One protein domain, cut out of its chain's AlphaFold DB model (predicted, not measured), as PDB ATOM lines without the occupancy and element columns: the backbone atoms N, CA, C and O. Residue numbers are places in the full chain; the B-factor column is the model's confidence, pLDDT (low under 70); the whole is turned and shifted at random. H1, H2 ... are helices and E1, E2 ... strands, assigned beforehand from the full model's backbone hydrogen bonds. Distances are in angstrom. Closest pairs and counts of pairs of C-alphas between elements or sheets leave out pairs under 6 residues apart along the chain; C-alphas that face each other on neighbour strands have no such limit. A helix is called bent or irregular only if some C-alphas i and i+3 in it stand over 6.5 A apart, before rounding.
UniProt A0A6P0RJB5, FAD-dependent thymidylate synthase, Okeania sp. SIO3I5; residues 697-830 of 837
ATOM      1  N   TYR A 697     164.383 148.115  61.237       43.22
ATOM      2  CA  TYR A 697     165.612 147.906  60.461       43.22
ATOM      3  C   TYR A 697     166.170 146.480  60.624       43.22
ATOM      4  O   TYR A 697     167.258 146.172  60.151       43.22
ATOM      5  N   CYS A 698     165.466 145.608  61.356       56.25
ATOM      6  CA  CYS A 698     165.916 144.259  61.734       56.25
ATOM      7  C   CYS A 698     164.843 143.176  61.494       56.25
ATOM      8  O   CYS A 698     164.873 142.111  62.113       56.25
ATOM      9  N   SER A 699     163.916 143.435  60.570       67.88
ATOM     10  CA  SER A 699     162.817 142.543  60.171       67.88
ATOM     11  C   SER A 699     163.270 141.207  59.563       67.88
ATOM     12  O   SER A 699     162.542 140.219  59.637       67.88
ATOM     13  N   GLY A 700     164.497 141.138  59.030       76.94
ATOM     14  CA  GLY A 700     165.036 139.963  58.333       76.94
ATOM     15  C   GLY A 700     165.001 138.649  59.127       76.94
ATOM     16  O   GLY A 700     164.895 137.591  58.516       76.94
ATOM     17  N   LYS A 701     165.008 138.683  60.470       81.25
ATOM     18  CA  LYS A 701     164.801 137.473  61.297       81.25
ATOM     19  C   LYS A 701     163.379 136.912  61.160       81.25
ATOM     20  O   LYS A 701     163.217 135.701  61.101       81.25
ATOM     21  N   VAL A 702     162.362 137.776  61.114       85.06
ATOM     22  CA  VAL A 702     160.947 137.376  60.977       85.06
ATOM     23  C   VAL A 702     160.698 136.811  59.581       85.06
ATOM     24  O   VAL A 702     160.096 135.751  59.452       85.06
ATOM     25  N   ILE A 703     161.244 137.467  58.553       85.56
ATOM     26  CA  ILE A 703     161.174 137.002  57.160       85.56
ATOM     27  C   ILE A 703     161.898 135.654  57.011       85.56
ATOM     28  O   ILE A 703     161.343 134.717  56.452       85.56
ATOM     29  N   ALA A 704     163.086 135.490  57.605       85.50
ATOM     30  CA  ALA A 704     163.802 134.213  57.589       85.50
ATOM     31  C   ALA A 704     163.049 133.072  58.306       85.50
ATOM     32  O   ALA A 704     163.217 131.916  57.924       85.50
ATOM     33  N   VAL A 705     162.229 133.367  59.323       88.44
ATOM     34  CA  VAL A 705     161.331 132.378  59.949       88.44
ATOM     35  C   VAL A 705     160.168 132.028  59.019       88.44
ATOM     36  O   VAL A 705     159.851 130.852  58.862       88.44
ATOM     37  N   ALA A 706     159.556 133.024  58.377       89.38
ATOM     38  CA  ALA A 706     158.455 132.818  57.438       89.38
ATOM     39  C   ALA A 706     158.877 131.991  56.204       89.38
ATOM     40  O   ALA A 706     158.173 131.052  55.827       89.38
ATOM     41  N   ASP A 707     160.078 132.257  55.677       88.44
ATOM     42  CA  ASP A 707     160.744 131.502  54.606       88.44
ATOM     43  C   ASP A 707     161.235 130.097  55.033       88.44
ATOM     44  O   ASP A 707     161.749 129.347  54.203       88.44
ATOM     45  N   GLY A 708     161.182 129.746  56.326       87.25
ATOM     46  CA  GLY A 708     161.736 128.490  56.855       87.25
ATOM     47  C   GLY A 708     163.273 128.398  56.852       87.25
ATOM     48  O   GLY A 708     163.827 127.315  57.025       87.25
ATOM     49  N   LYS A 709     163.982 129.522  56.670       86.81
ATOM     50  CA  LYS A 709     165.458 129.615  56.651       86.81
ATOM     51  C   LYS A 709     166.090 129.578  58.049       86.81
ATOM     52  O   LYS A 709     167.297 129.380  58.166       86.81
ATOM     53  N   THR A 710     165.316 129.814  59.110       86.12
ATOM     54  CA  THR A 710     165.780 129.757  60.506       86.12
ATOM     55  C   THR A 710     164.663 129.305  61.447       86.12
ATOM     56  O   THR A 710     163.490 129.321  61.079       86.12
ATOM     57  N   ASP A 711     165.014 128.896  62.668       88.44
ATOM     58  CA  ASP A 711     164.037 128.450  63.661       88.44
ATOM     59  C   ASP A 711     163.171 129.607  64.189       88.44
ATOM     60  O   ASP A 711     163.652 130.726  64.383       88.44
ATOM     61  N   ILE A 712     161.894 129.324  64.479       88.88
ATOM     62  CA  ILE A 712     160.913 130.302  64.993       88.88
ATOM     63  C   ILE A 712     161.454 131.027  66.238       88.88
ATOM     64  O   ILE A 712     161.309 132.245  66.382       88.88
ATOM     65  N   GLU A 713     162.162 130.299  67.105       86.75
ATOM     66  CA  GLU A 713     162.743 130.819  68.344       86.75
ATOM     67  C   GLU A 713     164.009 131.676  68.138       86.75
ATOM     68  O   GLU A 713     164.614 132.120  69.115       86.75
ATOM     69  N   THR A 714     164.431 131.950  66.900       84.94
ATOM     70  CA  THR A 714     165.422 132.992  66.572       84.94
ATOM     71  C   THR A 714     164.774 134.376  66.497       84.94
ATOM     72  O   THR A 714     165.407 135.364  66.887       84.94
ATOM     73  N   ALA A 715     163.514 134.461  66.058       86.19
ATOM     74  CA  ALA A 715     162.752 135.708  66.005       86.19
ATOM     75  C   ALA A 715     161.871 135.919  67.248       86.19
ATOM     76  O   ALA A 715     161.750 137.054  67.709       86.19
ATOM     77  N   PHE A 716     161.304 134.847  67.808       90.69
ATOM     78  CA  PHE A 716     160.342 134.895  68.914       90.69
ATOM     79  C   PHE A 716     160.856 134.212  70.185       90.69
ATOM     80  O   PHE A 716     161.787 133.402  70.157       90.69
ATOM     81  N   TYR A 717     160.269 134.566  71.324       91.88
ATOM     82  CA  TYR A 717     160.489 133.908  72.605       91.88
ATOM     83  C   TYR A 717     159.157 133.413  73.165       91.88
ATOM     84  O   TYR A 717     158.227 134.189  73.371       91.88
ATOM     85  N   LEU A 718     159.112 132.119  73.469       91.38
ATOM     86  CA  LEU A 718     158.080 131.493  74.282       91.38
ATOM     87  C   LEU A 718     158.744 130.870  75.509       91.38
ATOM     88  O   LEU A 718     159.925 130.500  75.481       91.38
ATOM     89  N   ARG A 719     157.987 130.735  76.598       90.19
ATOM     90  CA  ARG A 719     158.486 130.058  77.798       90.19
ATOM     91  C   ARG A 719     158.732 128.562  77.525       90.19
ATOM     92  O   ARG A 719     158.102 127.975  76.640       90.19
ATOM     93  N   PRO A 720     159.659 127.918  78.254       90.12
ATOM     94  CA  PRO A 720     159.735 126.459  78.304       90.12
ATOM     95  C   PRO A 720     158.435 125.835  78.836       90.12
ATOM     96  O   PRO A 720     157.669 126.490  79.533       90.12
ATOM     97  N   VAL A 721     158.204 124.553  78.552       92.88
ATOM     98  CA  VAL A 721     157.147 123.762  79.214       92.88
ATOM     99  C   VAL A 721     157.476 123.643  80.706       92.88
ATOM    100  O   VAL A 721     158.624 123.356  81.053       92.88
ATOM    101  N   GLY A 722     156.502 123.860  81.594       92.38
ATOM    102  CA  GLY A 722     156.750 123.806  83.039       92.38
ATOM    103  C   GLY A 722     155.659 124.409  83.922       92.38
ATOM    104  O   GLY A 722     154.657 124.947  83.445       92.38
ATOM    105  N   GLU A 723     155.861 124.307  85.237       90.06
ATOM    106  CA  GLU A 723     155.020 124.964  86.241       90.06
ATOM    107  C   GLU A 723     155.463 126.410  86.483       90.06
ATOM    108  O   GLU A 723     156.644 126.705  86.670       90.06
ATOM    109  N   TYR A 724     154.485 127.310  86.551       88.06
ATOM    110  CA  TYR A 724     154.675 128.734  86.784       88.06
ATOM    111  C   TYR A 724     153.789 129.228  87.923       88.06
ATOM    112  O   TYR A 724     152.733 128.667  88.208       88.06
ATOM    113  N   SER A 725     154.217 130.312  88.570       82.31
ATOM    114  CA  SER A 725     153.431 131.024  89.581       82.31
ATOM    115  C   SER A 725     153.452 132.523  89.310       82.31
ATOM    116  O   SER A 725     154.473 133.062  88.878       82.31
ATOM    117  N   ASP A 726     152.321 133.195  89.519       76.75
ATOM    118  CA  ASP A 726     152.245 134.654  89.453       76.75
ATOM    119  C   ASP A 726     152.531 135.321  90.814       76.75
ATOM    120  O   ASP A 726     152.753 134.667  91.835       76.75
ATOM    121  N   ARG A 727     152.521 136.660  90.837       66.25
ATOM    122  CA  ARG A 727     152.766 137.450  92.059       66.25
ATOM    123  C   ARG A 727     151.664 137.330  93.118       66.25
ATOM    124  O   ARG A 727     151.896 137.749  94.246       66.25
ATOM    125  N   GLN A 728     150.493 136.802  92.765       74.31
ATOM    126  CA  GLN A 728     149.371 136.554  93.674       74.31
ATOM    127  C   GLN A 728     149.390 135.107  94.208       74.31
ATOM    128  O   GLN A 728     148.531 134.729  95.000       74.31
ATOM    129  N   GLY A 729     150.379 134.299  93.803       74.62
ATOM    130  CA  GLY A 729     150.539 132.905  94.213       74.62
ATOM    131  C   GLY A 729     149.752 131.905  93.362       74.62
ATOM    132  O   GLY A 729     149.787 130.708  93.656       74.62
ATOM    133  N   LYS A 730     149.070 132.347  92.295       83.88
ATOM    134  CA  LYS A 730     148.334 131.452  91.397       83.88
ATOM    135  C   LYS A 730     149.325 130.605  90.605       83.88
ATOM    136  O   LYS A 730     150.107 131.134  89.812       83.88
ATOM    137  N   LYS A 731     149.270 129.287  90.802       87.38
ATOM    138  CA  LYS A 731     150.053 128.313  90.035       87.38
ATOM    139  C   LYS A 731     149.315 127.886  88.767       87.38
ATOM    140  O   LYS A 731     148.093 127.749  88.783       87.38
ATOM    141  N   TYR A 732     150.055 127.665  87.688       90.06
ATOM    142  CA  TYR A 732     149.549 127.106  86.435       90.06
ATOM    143  C   TYR A 732     150.641 126.299  85.725       90.06
ATOM    144  O   TYR A 732     151.827 126.575  85.886       90.06
ATOM    145  N   TYR A 733     150.236 125.307  84.934       92.81
ATOM    146  CA  TYR A 733     151.137 124.514  84.101       92.81
ATOM    147  C   TYR A 733     151.022 124.965  82.644       92.81
ATOM    148  O   TYR A 733     149.918 125.055  82.109       92.81
ATOM    149  N   TYR A 734     152.157 125.254  82.011       94.06
ATOM    150  CA  TYR A 734     152.243 125.525  80.580       94.06
ATOM    151  C   TYR A 734     152.650 124.231  79.874       94.06
ATOM    152  O   TYR A 734     153.786 123.777  80.024       94.06
ATOM    153  N   SER A 735     151.699 123.604  79.179       94.62
ATOM    154  CA  SER A 735     151.858 122.278  78.576       94.62
ATOM    155  C   SER A 735     152.594 122.315  77.233       94.62
ATOM    156  O   SER A 735     152.658 123.346  76.564       94.62
ATOM    157  N   ALA A 736     153.112 121.157  76.808       94.56
ATOM    158  CA  ALA A 736     153.713 120.997  75.484       94.56
ATOM    159  C   ALA A 736     152.723 121.323  74.349       94.56
ATOM    160  O   ALA A 736     153.078 122.058  73.438       94.56
ATOM    161  N   GLU A 737     151.472 120.866  74.463       94.06
ATOM    162  CA  GLU A 737     150.404 121.134  73.488       94.06
ATOM    163  C   GLU A 737     150.080 122.634  73.366       94.06
ATOM    164  O   GLU A 737     149.890 123.143  72.264       94.06
ATOM    165  N   GLN A 738     150.045 123.372  74.485       93.00
ATOM    166  CA  GLN A 738     149.839 124.822  74.437       93.00
ATOM    167  C   GLN A 738     151.030 125.520  73.772       93.00
ATOM    168  O   GLN A 738     150.841 126.412  72.951       93.00
ATOM    169  N   ARG A 739     152.256 125.084  74.083       93.00
ATOM    170  CA  ARG A 739     153.474 125.635  73.481       93.00
ATOM    171  C   ARG A 739     153.562 125.383  71.976       93.00
ATOM    172  O   ARG A 739     154.080 126.231  71.258       93.00
ATOM    173  N   GLU A 740     153.076 124.241  71.500       93.62
ATOM    174  CA  GLU A 740     153.016 123.915  70.072       93.62
ATOM    175  C   GLU A 740     152.061 124.861  69.329       93.62
ATOM    176  O   GLU A 740     152.475 125.511  68.372       93.62
ATOM    177  N   LYS A 741     150.850 125.077  69.859       94.44
ATOM    178  CA  LYS A 741     149.881 126.058  69.329       94.44
ATOM    179  C   LYS A 741     150.425 127.490  69.324       94.44
ATOM    180  O   LYS A 741     150.231 128.234  68.365       94.44
ATOM    181  N   ASP A 742     151.141 127.880  70.378       94.19
ATOM    182  CA  ASP A 742     151.757 129.207  70.460       94.19
ATOM    183  C   ASP A 742     152.914 129.367  69.441       94.19
ATOM    184  O   ASP A 742     153.119 130.462  68.911       94.19
ATOM    185  N   LEU A 743     153.650 128.291  69.118       92.94
ATOM    186  CA  LEU A 743     154.669 128.277  68.055       92.94
ATOM    187  C   LEU A 743     154.050 128.371  66.656       92.94
ATOM    188  O   LEU A 743     154.567 129.115  65.818       92.94
ATOM    189  N   GLU A 744     152.952 127.653  66.405       93.81
ATOM    190  CA  GLU A 744     152.179 127.757  65.161       93.81
ATOM    191  C   GLU A 744     151.706 129.200  64.946       93.81
ATOM    192  O   GLU A 744     151.971 129.781  63.892       93.81
ATOM    193  N   TRP A 745     151.139 129.830  65.979       93.62
ATOM    194  CA  TRP A 745     150.749 131.243  65.949       93.62
ATOM    195  C   TRP A 745     151.925 132.189  65.640       93.62
ATOM    196  O   TRP A 745     151.792 133.111  64.832       93.62
ATOM    197  N   CYS A 746     153.109 131.957  66.223       93.12
ATOM    198  CA  CYS A 746     154.313 132.724  65.883       93.12
ATOM    199  C   CYS A 746     154.708 132.584  64.400       93.12
ATOM    200  O   CYS A 746     155.126 133.569  63.785       93.12
ATOM    201  N   LEU A 747     154.569 131.390  63.816       93.56
ATOM    202  CA  LEU A 747     154.858 131.137  62.401       93.56
ATOM    203  C   LEU A 747     153.808 131.769  61.472       93.56
ATOM    204  O   LEU A 747     154.172 132.364  60.455       93.56
ATOM    205  N   GLU A 748     152.522 131.680  61.813       93.94
ATOM    206  CA  GLU A 748     151.441 132.350  61.079       93.94
ATOM    207  C   GLU A 748     151.630 133.867  61.072       93.94
ATOM    208  O   GLU A 748     151.575 134.494  60.012       93.94
ATOM    209  N   ALA A 749     151.939 134.458  62.227       92.50
ATOM    210  CA  ALA A 749     152.203 135.884  62.335       92.50
ATOM    211  C   ALA A 749     153.455 136.318  61.552       92.50
ATOM    212  O   ALA A 749     153.456 137.398  60.962       92.50
ATOM    213  N   ALA A 750     154.499 135.480  61.481       92.25
ATOM    214  CA  ALA A 750     155.678 135.741  60.654       92.25
ATOM    215  C   ALA A 750     155.346 135.741  59.150       92.25
ATOM    216  O   ALA A 750     155.728 136.666  58.434       92.25
ATOM    217  N   LYS A 751     154.578 134.750  58.678       92.88
ATOM    218  CA  LYS A 751     154.090 134.692  57.287       92.88
ATOM    219  C   LYS A 751     153.172 135.868  56.965       92.88
ATOM    220  O   LYS A 751     153.298 136.482  55.909       92.88
ATOM    221  N   LYS A 752     152.278 136.233  57.887       92.19
ATOM    222  CA  LYS A 752     151.385 137.382  57.712       92.19
ATOM    223  C   LYS A 752     152.153 138.704  57.671       92.19
ATOM    224  O   LYS A 752     151.820 139.565  56.862       92.19
ATOM    225  N   TYR A 753     153.201 138.838  58.483       90.50
ATOM    226  CA  TYR A 753     154.129 139.966  58.438       90.50
ATOM    227  C   TYR A 753     154.825 140.074  57.071       90.50
ATOM    228  O   TYR A 753     154.816 141.152  56.486       90.50
ATOM    229  N   GLN A 754     155.353 138.969  56.530       91.50
ATOM    230  CA  GLN A 754     155.961 138.930  55.191       91.50
ATOM    231  C   GLN A 754     154.977 139.358  54.091       91.50
ATOM    232  O   GLN A 754     155.281 140.275  53.333       91.50
ATOM    233  N   ILE A 755     153.776 138.771  54.060       92.69
ATOM    234  CA  ILE A 755     152.726 139.115  53.085       92.69
ATOM    235  C   ILE A 755     152.347 140.600  53.178       92.69
ATOM    236  O   ILE A 755     152.167 141.261  52.159       92.69
ATOM    237  N   ASP A 756     152.224 141.149  54.390       90.81
ATOM    238  CA  ASP A 756     151.896 142.565  54.560       90.81
ATOM    239  C   ASP A 756     153.011 143.478  54.008       90.81
ATOM    240  O   ASP A 756     152.690 144.484  53.375       90.81
ATOM    241  N   LEU A 757     154.296 143.121  54.169       86.31
ATOM    242  CA  LEU A 757     155.413 143.849  53.543       86.31
ATOM    243  C   LEU A 757     155.393 143.749  52.009       86.31
ATOM    244  O   LEU A 757     155.590 144.755  51.331       86.31
ATOM    245  N   GLU A 758     155.130 142.563  51.455       89.12
ATOM    246  CA  GLU A 758     155.024 142.335  50.001       89.12
ATOM    247  C   GLU A 758     153.873 143.141  49.372       89.12
ATOM    248  O   GLU A 758     153.984 143.614  48.242       89.12
ATOM    249  N   LEU A 759     152.798 143.380  50.133       91.31
ATOM    250  CA  LEU A 759     151.685 144.265  49.772       91.31
ATOM    251  C   LEU A 759     151.981 145.765  49.999       91.31
ATOM    252  O   LEU A 759     151.079 146.595  49.869       91.31
ATOM    253  N   GLY A 760     153.221 146.134  50.337       87.38
ATOM    254  CA  GLY A 760     153.666 147.522  50.497       87.38
ATOM    255  C   GLY A 760     153.409 148.140  51.876       87.38
ATOM    256  O   GLY A 760     153.531 149.358  52.030       87.38
ATOM    257  N   MET A 761     153.057 147.350  52.896       86.12
ATOM    258  CA  MET A 761     152.956 147.853  54.268       86.12
ATOM    259  C   MET A 761     154.344 148.168  54.836       86.12
ATOM    260  O   MET A 761     155.294 147.420  54.635       86.12
ATOM    261  N   SER A 762     154.464 149.256  55.599       80.56
ATOM    262  CA  SER A 762     155.709 149.570  56.304       80.56
ATOM    263  C   SER A 762     155.982 148.591  57.447       80.56
ATOM    264  O   SER A 762     155.059 148.116  58.120       80.56
ATOM    265  N   GLU A 763     157.263 148.365  57.742       76.88
ATOM    266  CA  GLU A 763     157.719 147.518  58.847       76.88
ATOM    267  C   GLU A 763     157.133 147.969  60.191       76.88
ATOM    268  O   GLU A 763     156.855 147.134  61.049       76.88
ATOM    269  N   GLU A 764     156.885 149.274  60.348       71.94
ATOM    270  CA  GLU A 764     156.273 149.890  61.530       71.94
ATOM    271  C   GLU A 764     154.829 149.469  61.780       71.94
ATOM    272  O   GLU A 764     154.449 149.228  62.926       71.94
ATOM    273  N   HIS A 765     154.025 149.370  60.723       78.38
ATOM    274  CA  HIS A 765     152.641 148.929  60.840       78.38
ATOM    275  C   HIS A 765     152.585 147.397  60.905       78.38
ATOM    276  O   HIS A 765     151.907 146.837  61.770       78.38
ATOM    277  N   ALA A 766     153.364 146.704  60.070       84.19
ATOM    278  CA  ALA A 766     153.419 145.246  60.063       84.19
ATOM    279  C   ALA A 766     153.887 144.676  61.422       84.19
ATOM    280  O   ALA A 766     153.289 143.725  61.929       84.19
ATOM    281  N   ARG A 767     154.881 145.293  62.090       81.31
ATOM    282  CA  ARG A 767     155.384 144.820  63.400       81.31
ATOM    283  C   ARG A 767     154.390 144.995  64.551       81.31
ATOM    284  O   ARG A 767     154.615 144.444  65.622       81.31
ATOM    285  N   GLY A 768     153.300 145.739  64.359       82.88
ATOM    286  CA  GLY A 768     152.203 145.808  65.328       82.88
ATOM    287  C   GLY A 768     151.366 144.524  65.401       82.88
ATOM    288  O   GLY A 768     150.574 144.373  66.326       82.88
ATOM    289  N   LYS A 769     151.533 143.609  64.433       85.12
ATOM    290  CA  LYS A 769     150.725 142.389  64.269       85.12
ATOM    291  C   LYS A 769     151.447 141.104  64.688       85.12
ATOM    292  O   LYS A 769     150.814 140.054  64.746       85.12
ATOM    293  N   ILE A 770     152.752 141.168  64.960       87.44
ATOM    294  CA  ILE A 770     153.530 140.012  65.429       87.44
ATOM    295  C   ILE A 770     153.418 139.854  66.960       87.44
ATOM    296  O   ILE A 770     153.174 140.843  67.654       87.44
ATOM    297  N   PRO A 771     153.611 138.638  67.511       89.19
ATOM    298  CA  PRO A 771     153.615 138.395  68.951       89.19
ATOM    299  C   PRO A 771     154.542 139.338  69.719       89.19
ATOM    300  O   PRO A 771     155.665 139.605  69.293       89.19
ATOM    301  N   PHE A 772     154.074 139.808  70.879       86.88
ATOM    302  CA  PHE A 772     154.737 140.849  71.670       86.88
ATOM    303  C   PHE A 772     156.176 140.498  72.075       86.88
ATOM    304  O   PHE A 772     157.053 141.351  71.991       86.88
ATOM    305  N   ASP A 773     156.436 139.249  72.472       88.81
ATOM    306  CA  ASP A 773     157.756 138.785  72.917       88.81
ATOM    307  C   ASP A 773     158.641 138.290  71.759       88.81
ATOM    308  O   ASP A 773     159.170 137.177  71.750       88.81
ATOM    309  N   TYR A 774     158.855 139.160  70.772       88.62
ATOM    310  CA  TYR A 774     159.946 139.003  69.809       88.62
ATOM    311  C   TYR A 774     161.311 139.302  70.462       88.62
ATOM    312  O   TYR A 774     161.413 140.057  71.436       88.62
ATOM    313  N   ARG A 775     162.380 138.676  69.953       87.19
ATOM    314  CA  ARG A 775     163.730 138.738  70.535       87.19
ATOM    315  C   ARG A 775     164.507 139.966  70.081       87.19
ATOM    316  O   ARG A 775     164.847 140.097  68.911       87.19
ATOM    317  N   GLN A 776     164.911 140.801  71.028       83.50
ATOM    318  CA  GLN A 776     165.720 141.990  70.779       83.50
ATOM    319  C   GLN A 776     167.099 141.906  71.438       83.50
ATOM    320  O   GLN A 776     167.339 141.155  72.385       83.50
ATOM    321  N   HIS A 777     168.012 142.723  70.923       82.12
ATOM    322  CA  HIS A 777     169.236 143.124  71.608       82.12
ATOM    323  C   HIS A 777     169.045 144.532  72.195       82.12
ATOM    324  O   HIS A 777     168.336 145.344  71.601       82.12
ATOM    325  N   PHE A 778     169.661 144.836  73.334       74.94
ATOM    326  CA  PHE A 778     169.686 146.178  73.919       74.94
ATOM    327  C   PHE A 778     170.977 146.415  74.707       74.94
ATOM    328  O   PHE A 778     171.618 145.467  75.155       74.94
ATOM    329  N   VAL A 779     171.356 147.677  74.883       65.12
ATOM    330  CA  VAL A 779     172.493 148.086  75.719       65.12
ATOM    331  C   VAL A 779     171.963 148.675  77.025       65.12
ATOM    332  O   VAL A 779     170.908 149.308  77.040       65.12
ATOM    333  N   VAL A 780     172.665 148.442  78.132       64.00
ATOM    334  CA  VAL A 780     172.334 149.031  79.435       64.00
ATOM    335  C   VAL A 780     173.608 149.365  80.212       64.00
ATOM    336  O   VAL A 780     174.529 148.553  80.274       64.00
ATOM    337  N   SER A 781     173.659 150.556  80.807       62.91
ATOM    338  CA  SER A 781     174.770 151.027  81.642       62.91
ATOM    339  C   SER A 781     174.306 151.242  83.075       62.91
ATOM    340  O   SER A 781     173.183 151.685  83.307       62.91
ATOM    341  N   PHE A 782     175.187 150.967  84.030       66.44
ATOM    342  CA  PHE A 782     174.957 151.192  85.450       66.44
ATOM    343  C   PHE A 782     176.206 151.783  86.104       66.44
ATOM    344  O   PHE A 782     177.325 151.417  85.744       66.44
ATOM    345  N   ASN A 783     176.026 152.616  87.129       69.69
ATOM    346  CA  ASN A 783     177.058 152.765  88.152       69.69
ATOM    347  C   ASN A 783     176.925 151.609  89.160       69.69
ATOM    348  O   ASN A 783     175.885 150.949  89.229       69.69
ATOM    349  N   CYS A 784     177.969 151.330  89.940       73.12
ATOM    350  CA  CYS A 784     177.986 150.180  90.848       73.12
ATOM    351  C   CYS A 784     176.785 150.183  91.822       73.12
ATOM    352  O   CYS A 784     176.220 149.131  92.110       73.12
ATOM    353  N   ARG A 785     176.304 151.360  92.254       68.44
ATOM    354  CA  ARG A 785     175.124 151.473  93.128       68.44
ATOM    355  C   ARG A 785     173.816 151.169  92.390       68.44
ATOM    356  O   ARG A 785     173.019 150.374  92.886       68.44
ATOM    357  N   SER A 786     173.588 151.768  91.219       66.62
ATOM    358  CA  SER A 786     172.352 151.555  90.450       66.62
ATOM    359  C   SER A 786     172.228 150.117  89.942       66.62
ATOM    360  O   SER A 786     171.122 149.584  89.884       66.62
ATOM    361  N   LEU A 787     173.358 149.449  89.691       79.31
ATOM    362  CA  LEU A 787     173.432 148.017  89.413       79.31
ATOM    363  C   LEU A 787     172.930 147.166  90.588       79.31
ATOM    364  O   LEU A 787     172.042 146.335  90.407       79.31
ATOM    365  N   LEU A 788     173.458 147.381  91.798       78.81
ATOM    366  CA  LEU A 788     173.022 146.645  92.992       78.81
ATOM    367  C   LEU A 788     171.541 146.916  93.313       78.81
ATOM    368  O   LEU A 788     170.797 145.992  93.636       78.81
ATOM    369  N   HIS A 789     171.073 148.155  93.139       70.81
ATOM    370  CA  HIS A 789     169.654 148.495  93.279       70.81
ATOM    371  C   HIS A 789     168.768 147.770  92.245       70.81
ATOM    372  O   HIS A 789     167.711 147.230  92.585       70.81
ATOM    373  N   PHE A 790     169.205 147.702  90.983       79.06
ATOM    374  CA  PHE A 790     168.509 146.954  89.934       79.06
ATOM    375  C   PHE A 790     168.407 145.461  90.280       79.06
ATOM    376  O   PHE A 790     167.333 144.873  90.130       79.06
ATOM    377  N   LEU A 791     169.479 144.862  90.811       84.00
ATOM    378  CA  LEU A 791     169.489 143.469  91.269       84.00
ATOM    379  C   LEU A 791     168.511 143.235  92.436       84.00
ATOM    380  O   LEU A 791     167.723 142.290  92.364       84.00
ATOM    381  N   ASP A 792     168.459 144.115  93.445       78.62
ATOM    382  CA  ASP A 792     167.483 144.019  94.551       78.62
ATOM    383  C   ASP A 792     166.023 144.044  94.036       78.62
ATOM    384  O   ASP A 792     165.159 143.300  94.513       78.62
ATOM    385  N   LEU A 793     165.732 144.855  93.009       76.88
ATOM    386  CA  LEU A 793     164.390 144.961  92.422       76.88
ATOM    387  C   LEU A 793     164.019 143.835  91.447       76.88
ATOM    388  O   LEU A 793     162.822 143.546  91.295       76.88
ATOM    389  N   ARG A 794     164.992 143.266  90.722       83.50
ATOM    390  CA  ARG A 794     164.755 142.402  89.547       83.50
ATOM    391  C   ARG A 794     165.239 140.960  89.697       83.50
ATOM    392  O   ARG A 794     164.646 140.091  89.064       83.50
ATOM    393  N   TYR A 795     166.203 140.683  90.573       88.19
ATOM    394  CA  TYR A 795     166.705 139.327  90.841       88.19
ATOM    395  C   TYR A 795     165.928 138.606  91.966       88.19
ATOM    396  O   TYR A 795     166.235 137.486  92.366       88.19
ATOM    397  N   LYS A 796     164.882 139.238  92.503       80.56
ATOM    398  CA  LYS A 796     163.958 138.613  93.455       80.56
ATOM    399  C   LYS A 796     163.113 137.516  92.792       80.56
ATOM    400  O   LYS A 796     162.606 137.696  91.686       80.56
ATOM    401  N   LYS A 797     162.848 136.426  93.523       80.56
ATOM    402  CA  LYS A 797     162.122 135.239  93.016       80.56
ATOM    403  C   LYS A 797     160.709 135.515  92.471       80.56
ATOM    404  O   LYS A 797     160.202 134.716  91.692       80.56
ATOM    405  N   ASN A 798     160.073 136.627  92.863       75.25
ATOM    406  CA  ASN A 798     158.742 137.048  92.395       75.25
ATOM    407  C   ASN A 798     158.763 138.134  91.287       75.25
ATOM    408  O   ASN A 798     157.721 138.709  90.948       75.25
ATOM    409  N   ALA A 799     159.934 138.443  90.720       80.50
ATOM    410  CA  ALA A 799     160.040 139.177  89.459       80.50
ATOM    411  C   ALA A 799     159.724 138.255  88.262       80.50
ATOM    412  O   ALA A 799     159.601 137.041  88.415       80.50
ATOM    413  N   GLN A 800     159.587 138.810  87.055       83.00
ATOM    414  CA  GLN A 800     159.446 137.994  85.846       83.00
ATOM    415  C   GLN A 800     160.673 137.088  85.656       83.00
ATOM    416  O   GLN A 800     161.808 137.519  85.852       83.00
ATOM    417  N   LEU A 801     160.453 135.838  85.251       87.19
ATOM    418  CA  LEU A 801     161.517 134.841  85.105       87.19
ATOM    419  C   LEU A 801     162.587 135.278  84.089       87.19
ATOM    420  O   LEU A 801     163.777 135.060  84.280       87.19
ATOM    421  N   GLU A 802     162.164 135.974  83.038       90.12
ATOM    422  CA  GLU A 802     163.029 136.485  81.979       90.12
ATOM    423  C   GLU A 802     163.983 137.588  82.470       90.12
ATOM    424  O   GLU A 802     165.128 137.645  82.024       90.12
ATOM    425  N   ILE A 803     163.543 138.450  83.402       87.88
ATOM    426  CA  ILE A 803     164.402 139.503  83.970       87.88
ATOM    427  C   ILE A 803     165.245 138.991  85.144       87.88
ATOM    428  O   ILE A 803     166.367 139.457  85.319       87.88
ATOM    429  N   GLN A 804     164.779 137.966  85.871       89.31
ATOM    430  CA  GLN A 804     165.652 137.193  86.761       89.31
ATOM    431  C   GLN A 804     166.809 136.582  85.956       89.31
ATOM    432  O   GLN A 804     167.963 136.747  86.338       89.31
ATOM    433  N   LYS A 805     166.531 136.001  84.777       91.44
ATOM    434  CA  LYS A 805     167.579 135.443  83.910       91.44
ATOM    435  C   LYS A 805     168.541 136.497  83.346       91.44
ATOM    436  O   LYS A 805     169.710 136.188  83.126       91.44
ATOM    437  N   LEU A 806     168.089 137.740  83.157       90.88
ATOM    438  CA  LEU A 806     168.979 138.870  82.865       90.88
ATOM    439  C   LEU A 806     169.936 139.130  84.038       90.88
ATOM    440  O   LEU A 806     171.142 139.204  83.822       90.88
ATOM    441  N   CYS A 807     169.425 139.207  85.270       91.50
ATOM    442  CA  CYS A 807     170.250 139.382  86.469       91.50
ATOM    443  C   CYS A 807     171.245 138.225  86.674       91.50
ATOM    444  O   CYS A 807     172.416 138.484  86.930       91.50
ATOM    445  N   GLU A 808     170.816 136.971  86.485       92.31
ATOM    446  CA  GLU A 808     171.691 135.786  86.518       92.31
ATOM    447  C   GLU A 808     172.847 135.876  85.512       92.31
ATOM    448  O   GLU A 808     173.962 135.482  85.831       92.31
ATOM    449  N   LEU A 809     172.592 136.376  84.297       93.25
ATOM    450  CA  LEU A 809     173.613 136.500  83.249       93.25
ATOM    451  C   LEU A 809     174.503 137.738  83.422       93.25
ATOM    452  O   LEU A 809     175.636 137.739  82.949       93.25
ATOM    453  N   MET A 810     174.025 138.778  84.109       92.62
ATOM    454  CA  MET A 810     174.853 139.914  84.520       92.62
ATOM    455  C   MET A 810     175.780 139.547  85.686       92.62
ATOM    456  O   MET A 810     176.918 140.006  85.706       92.62
ATOM    457  N   TRP A 811     175.317 138.737  86.646       94.06
ATOM    458  CA  TRP A 811     175.982 138.536  87.942       94.06
ATOM    459  C   TRP A 811     177.457 138.084  87.876       94.06
ATOM    460  O   TRP A 811     178.263 138.725  88.552       94.06
ATOM    461  N   PRO A 812     177.871 137.112  87.032       94.31
ATOM    462  CA  PRO A 812     179.281 136.728  86.907       94.31
ATOM    463  C   PRO A 812     180.182 137.899  86.503       94.31
ATOM    464  O   PRO A 812     181.234 138.112  87.095       94.31
ATOM    465  N   HIS A 813     179.725 138.744  85.574       93.19
ATOM    466  CA  HIS A 813     180.462 139.941  85.159       93.19
ATOM    467  C   HIS A 813     180.588 140.982  86.281       93.19
ATOM    468  O   HIS A 813     181.521 141.784  86.261       93.19
ATOM    469  N   VAL A 814     179.661 140.990  87.250       90.12
ATOM    470  CA  VAL A 814     179.731 141.828  88.463       90.12
ATOM    471  C   VAL A 814     180.722 141.241  89.466       90.12
ATOM    472  O   VAL A 814     181.528 141.989  90.014       90.12
ATOM    473  N   GLN A 815     180.712 139.918  89.662       92.81
ATOM    474  CA  GLN A 815     181.696 139.203  90.484       92.81
ATOM    475  C   GLN A 815     183.126 139.414  89.944       92.81
ATOM    476  O   GLN A 815     184.018 139.764  90.710       92.81
ATOM    477  N   ASP A 816     183.320 139.353  88.624       90.88
ATOM    478  CA  ASP A 816     184.593 139.634  87.935       90.88
ATOM    479  C   ASP A 816     184.975 141.127  87.883       90.88
ATOM    480  O   ASP A 816     186.042 141.495  87.379       90.88
ATOM    481  N   TRP A 817     184.083 142.031  88.287       90.44
ATOM    482  CA  TRP A 817     184.338 143.474  88.287       90.44
ATOM    483  C   TRP A 817     184.626 143.984  89.695       90.44
ATOM    484  O   TRP A 817     185.637 144.644  89.897       90.44
ATOM    485  N   VAL A 818     183.783 143.647  90.669       87.62
ATOM    486  CA  VAL A 818     183.861 144.138  92.052       87.62
ATOM    487  C   VAL A 818     183.799 142.974  93.059       87.62
ATOM    488  O   VAL A 818     182.849 142.886  93.840       87.62
ATOM    489  N   PRO A 819     184.781 142.051  93.060       89.69
ATOM    490  CA  PRO A 819     184.660 140.737  93.702       89.69
ATOM    491  C   PRO A 819     184.316 140.778  95.195       89.69
ATOM    492  O   PRO A 819     183.415 140.063  95.627       89.69
ATOM    493  N   ASN A 820     184.956 141.640  95.993       88.69
ATOM    494  CA  ASN A 820     184.696 141.700  97.438       88.69
ATOM    495  C   ASN A 820     183.311 142.303  97.742       88.69
ATOM    496  O   ASN A 820     182.608 141.845  98.645       88.69
ATOM    497  N   ILE A 821     182.899 143.315  96.970       85.50
ATOM    498  CA  ILE A 821     181.553 143.905  97.050       85.50
ATOM    499  C   ILE A 821     180.500 142.858  96.661       85.50
ATOM    500  O   ILE A 821     179.484 142.731  97.346       85.50
ATOM    501  N   ALA A 822     180.750 142.091  95.597       88.69
ATOM    502  CA  ALA A 822     179.855 141.049  95.116       88.69
ATOM    503  C   ALA A 822     179.707 139.904  96.133       88.69
ATOM    504  O   ALA A 822     178.577 139.538  96.451       88.69
ATOM    505  N   GLU A 823     180.805 139.416  96.722       90.44
ATOM    506  CA  GLU A 823     180.791 138.407  97.796       90.44
ATOM    507  C   GLU A 823     179.967 138.883  99.007       90.44
ATOM    508  O   GLU A 823     179.096 138.165  99.514       90.44
ATOM    509  N   TRP A 824     180.187 140.125  99.458       85.56
ATOM    510  CA  TRP A 824     179.402 140.695 100.552       85.56
ATOM    511  C   TRP A 824     177.920 140.815 100.182       85.56
ATOM    512  O   TRP A 824     177.056 140.482 100.997       85.56
ATOM    513  N   TYR A 825     177.610 141.266  98.968       84.94
ATOM    514  CA  TYR A 825     176.238 141.447  98.504       84.94
ATOM    515  C   TYR A 825     175.503 140.106  98.362       84.94
ATOM    516  O   TYR A 825     174.362 139.992  98.811       84.94
ATOM    517  N   GLU A 826     176.165 139.070  97.845       88.31
ATOM    518  CA  GLU A 826     175.668 137.691  97.769       88.31
ATOM    519  C   GLU A 826     175.316 137.144  99.153       88.31
ATOM    520  O   GLU A 826     174.189 136.709  99.409       88.31
ATOM    521  N   LYS A 827     176.253 137.272 100.098       84.88
ATOM    522  CA  LYS A 827     176.070 136.823 101.480       84.88
ATOM    523  C   LYS A 827     174.960 137.580 102.209       84.88
ATOM    524  O   LYS A 827     174.233 136.976 103.004       84.88
ATOM    525  N   ASN A 828     174.806 138.886 101.976       77.00
ATOM    526  CA  ASN A 828     173.970 139.751 102.816       77.00
ATOM    527  C   ASN A 828     172.626 140.156 102.199       77.00
ATOM    528  O   ASN A 828     171.640 140.163 102.942       77.00
ATOM    529  N   ARG A 829     172.541 140.412 100.886       75.44
ATOM    530  CA  ARG A 829     171.388 141.057 100.223       75.44
ATOM    531  C   ARG A 829     170.750 140.249  99.088       75.44
ATOM    532  O   ARG A 829     169.521 140.184  99.032       75.44
ATOM    533  N   LEU A 830     171.554 139.619  98.229       81.81
ATOM    534  CA  LEU A 830     171.125 138.991  96.971       81.81
ATOM    535  C   LEU A 830     169.898 138.080  97.154       81.81
ATOM    536  O   LEU A 830     169.894 137.152  97.963       81.81
TER     537      LEU A 830
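This is residues 697 to 830 of the 837 residues of the protein "FAD-dependent thymidylate synthase" of Okeania sp. SIO3I5 (UniProt A0A6P0RJB5). Two helical lobes are joined by one long extended strand, E3, in a loose, open frame. In the first lobe H1, H2 and H4 pack on residues 743 to 757 of the long helix H3, and the small hairpin of E1 and E2 sits at the other end of H3; in the second lobe H5 and H6 fold back on each other as a helical hairpin and H7 turns a corner after H6. The printed part has 134 residues, with seven named helices and three named strands in the order H1 H2 E1 E2 H3 H4 E3 H5 H6 H7. The one sheet, E1 - E2, is antiparallel, and the class is mostly helix. The whole is loose, with a radius of gyration of the C-alphas of 19.1 A, and elongated, spanning 57 by 35 by 24 A.

E1, residues 722 to 725, and E2, residues 731 to 734, form an antiparallel hairpin at 149 degrees; N 724 and O 732 are 2.8 A apart and N 734 and O 722 2.9 A, both within hydrogen-bond range. A tight link of one residue joins E2 to H3, residues 736 to 758, the hub. H1, residues 700 to 706, touches residues 747 to 754 of H3 at a steep tilt of 63 degrees, opposite ways; the closest C-alphas, of Ala 706 and Lys 751, are 4.8 A apart. H2, residues 712 to 715, only just touches H3, with 3 pairs of C-alphas within 8 A, the closest those of Ile 712 and Leu 747 at 6.6 A. H4, residues 763 to 766, touches H3, closest at the C-alphas of Tyr 753 and Ala 766, 5.6 A. E3, residues 775 to 783, pairs with no named strand; it and H5, residues 784 to 794, meet only through their link. H5 and H6, residues 801 to 815, form a helical hairpin and touch at a shallow tilt of 28 degrees, the closest C-alphas being those of Arg 794 and Gln 804 at 6.0 A. H7, residues 819 to 828, and H6 only just touch, only at the corner, with 3 pairs of C-alphas within 8 A, closest at Gln 815 and Ala 822, 5.3 A. H3 is apart from H5, H6 and H7. Every O i to N i+4 pair is within hydrogen-bond range in H1, H3, H5 and H7, and 9 of 11 in H6; H2 and H4 are too short for such a pair.

H3 runs 33.3 A from C-alpha 736 at (153.713, 120.997, 75.484) to C-alpha 758 at (155.024, 142.335, 50.001). E3 is 26.2 A long, H6 21.3 A, H5 15.4 A and H7 14.1 A, ending at C-alpha 828, (173.970, 139.751, 102.816). H6 is only just irregular: C-alphas 809 and 812 are 6.7 A apart.

The C-alphas farthest apart, of Leu 759 and Asn 820, are 58.0 A apart. The printed part has no cut and no long link. Mean pLDDT of the printed part is 85.1; residues 697 to 699, 727, 779 to 783 and 785 to 786 are under 70.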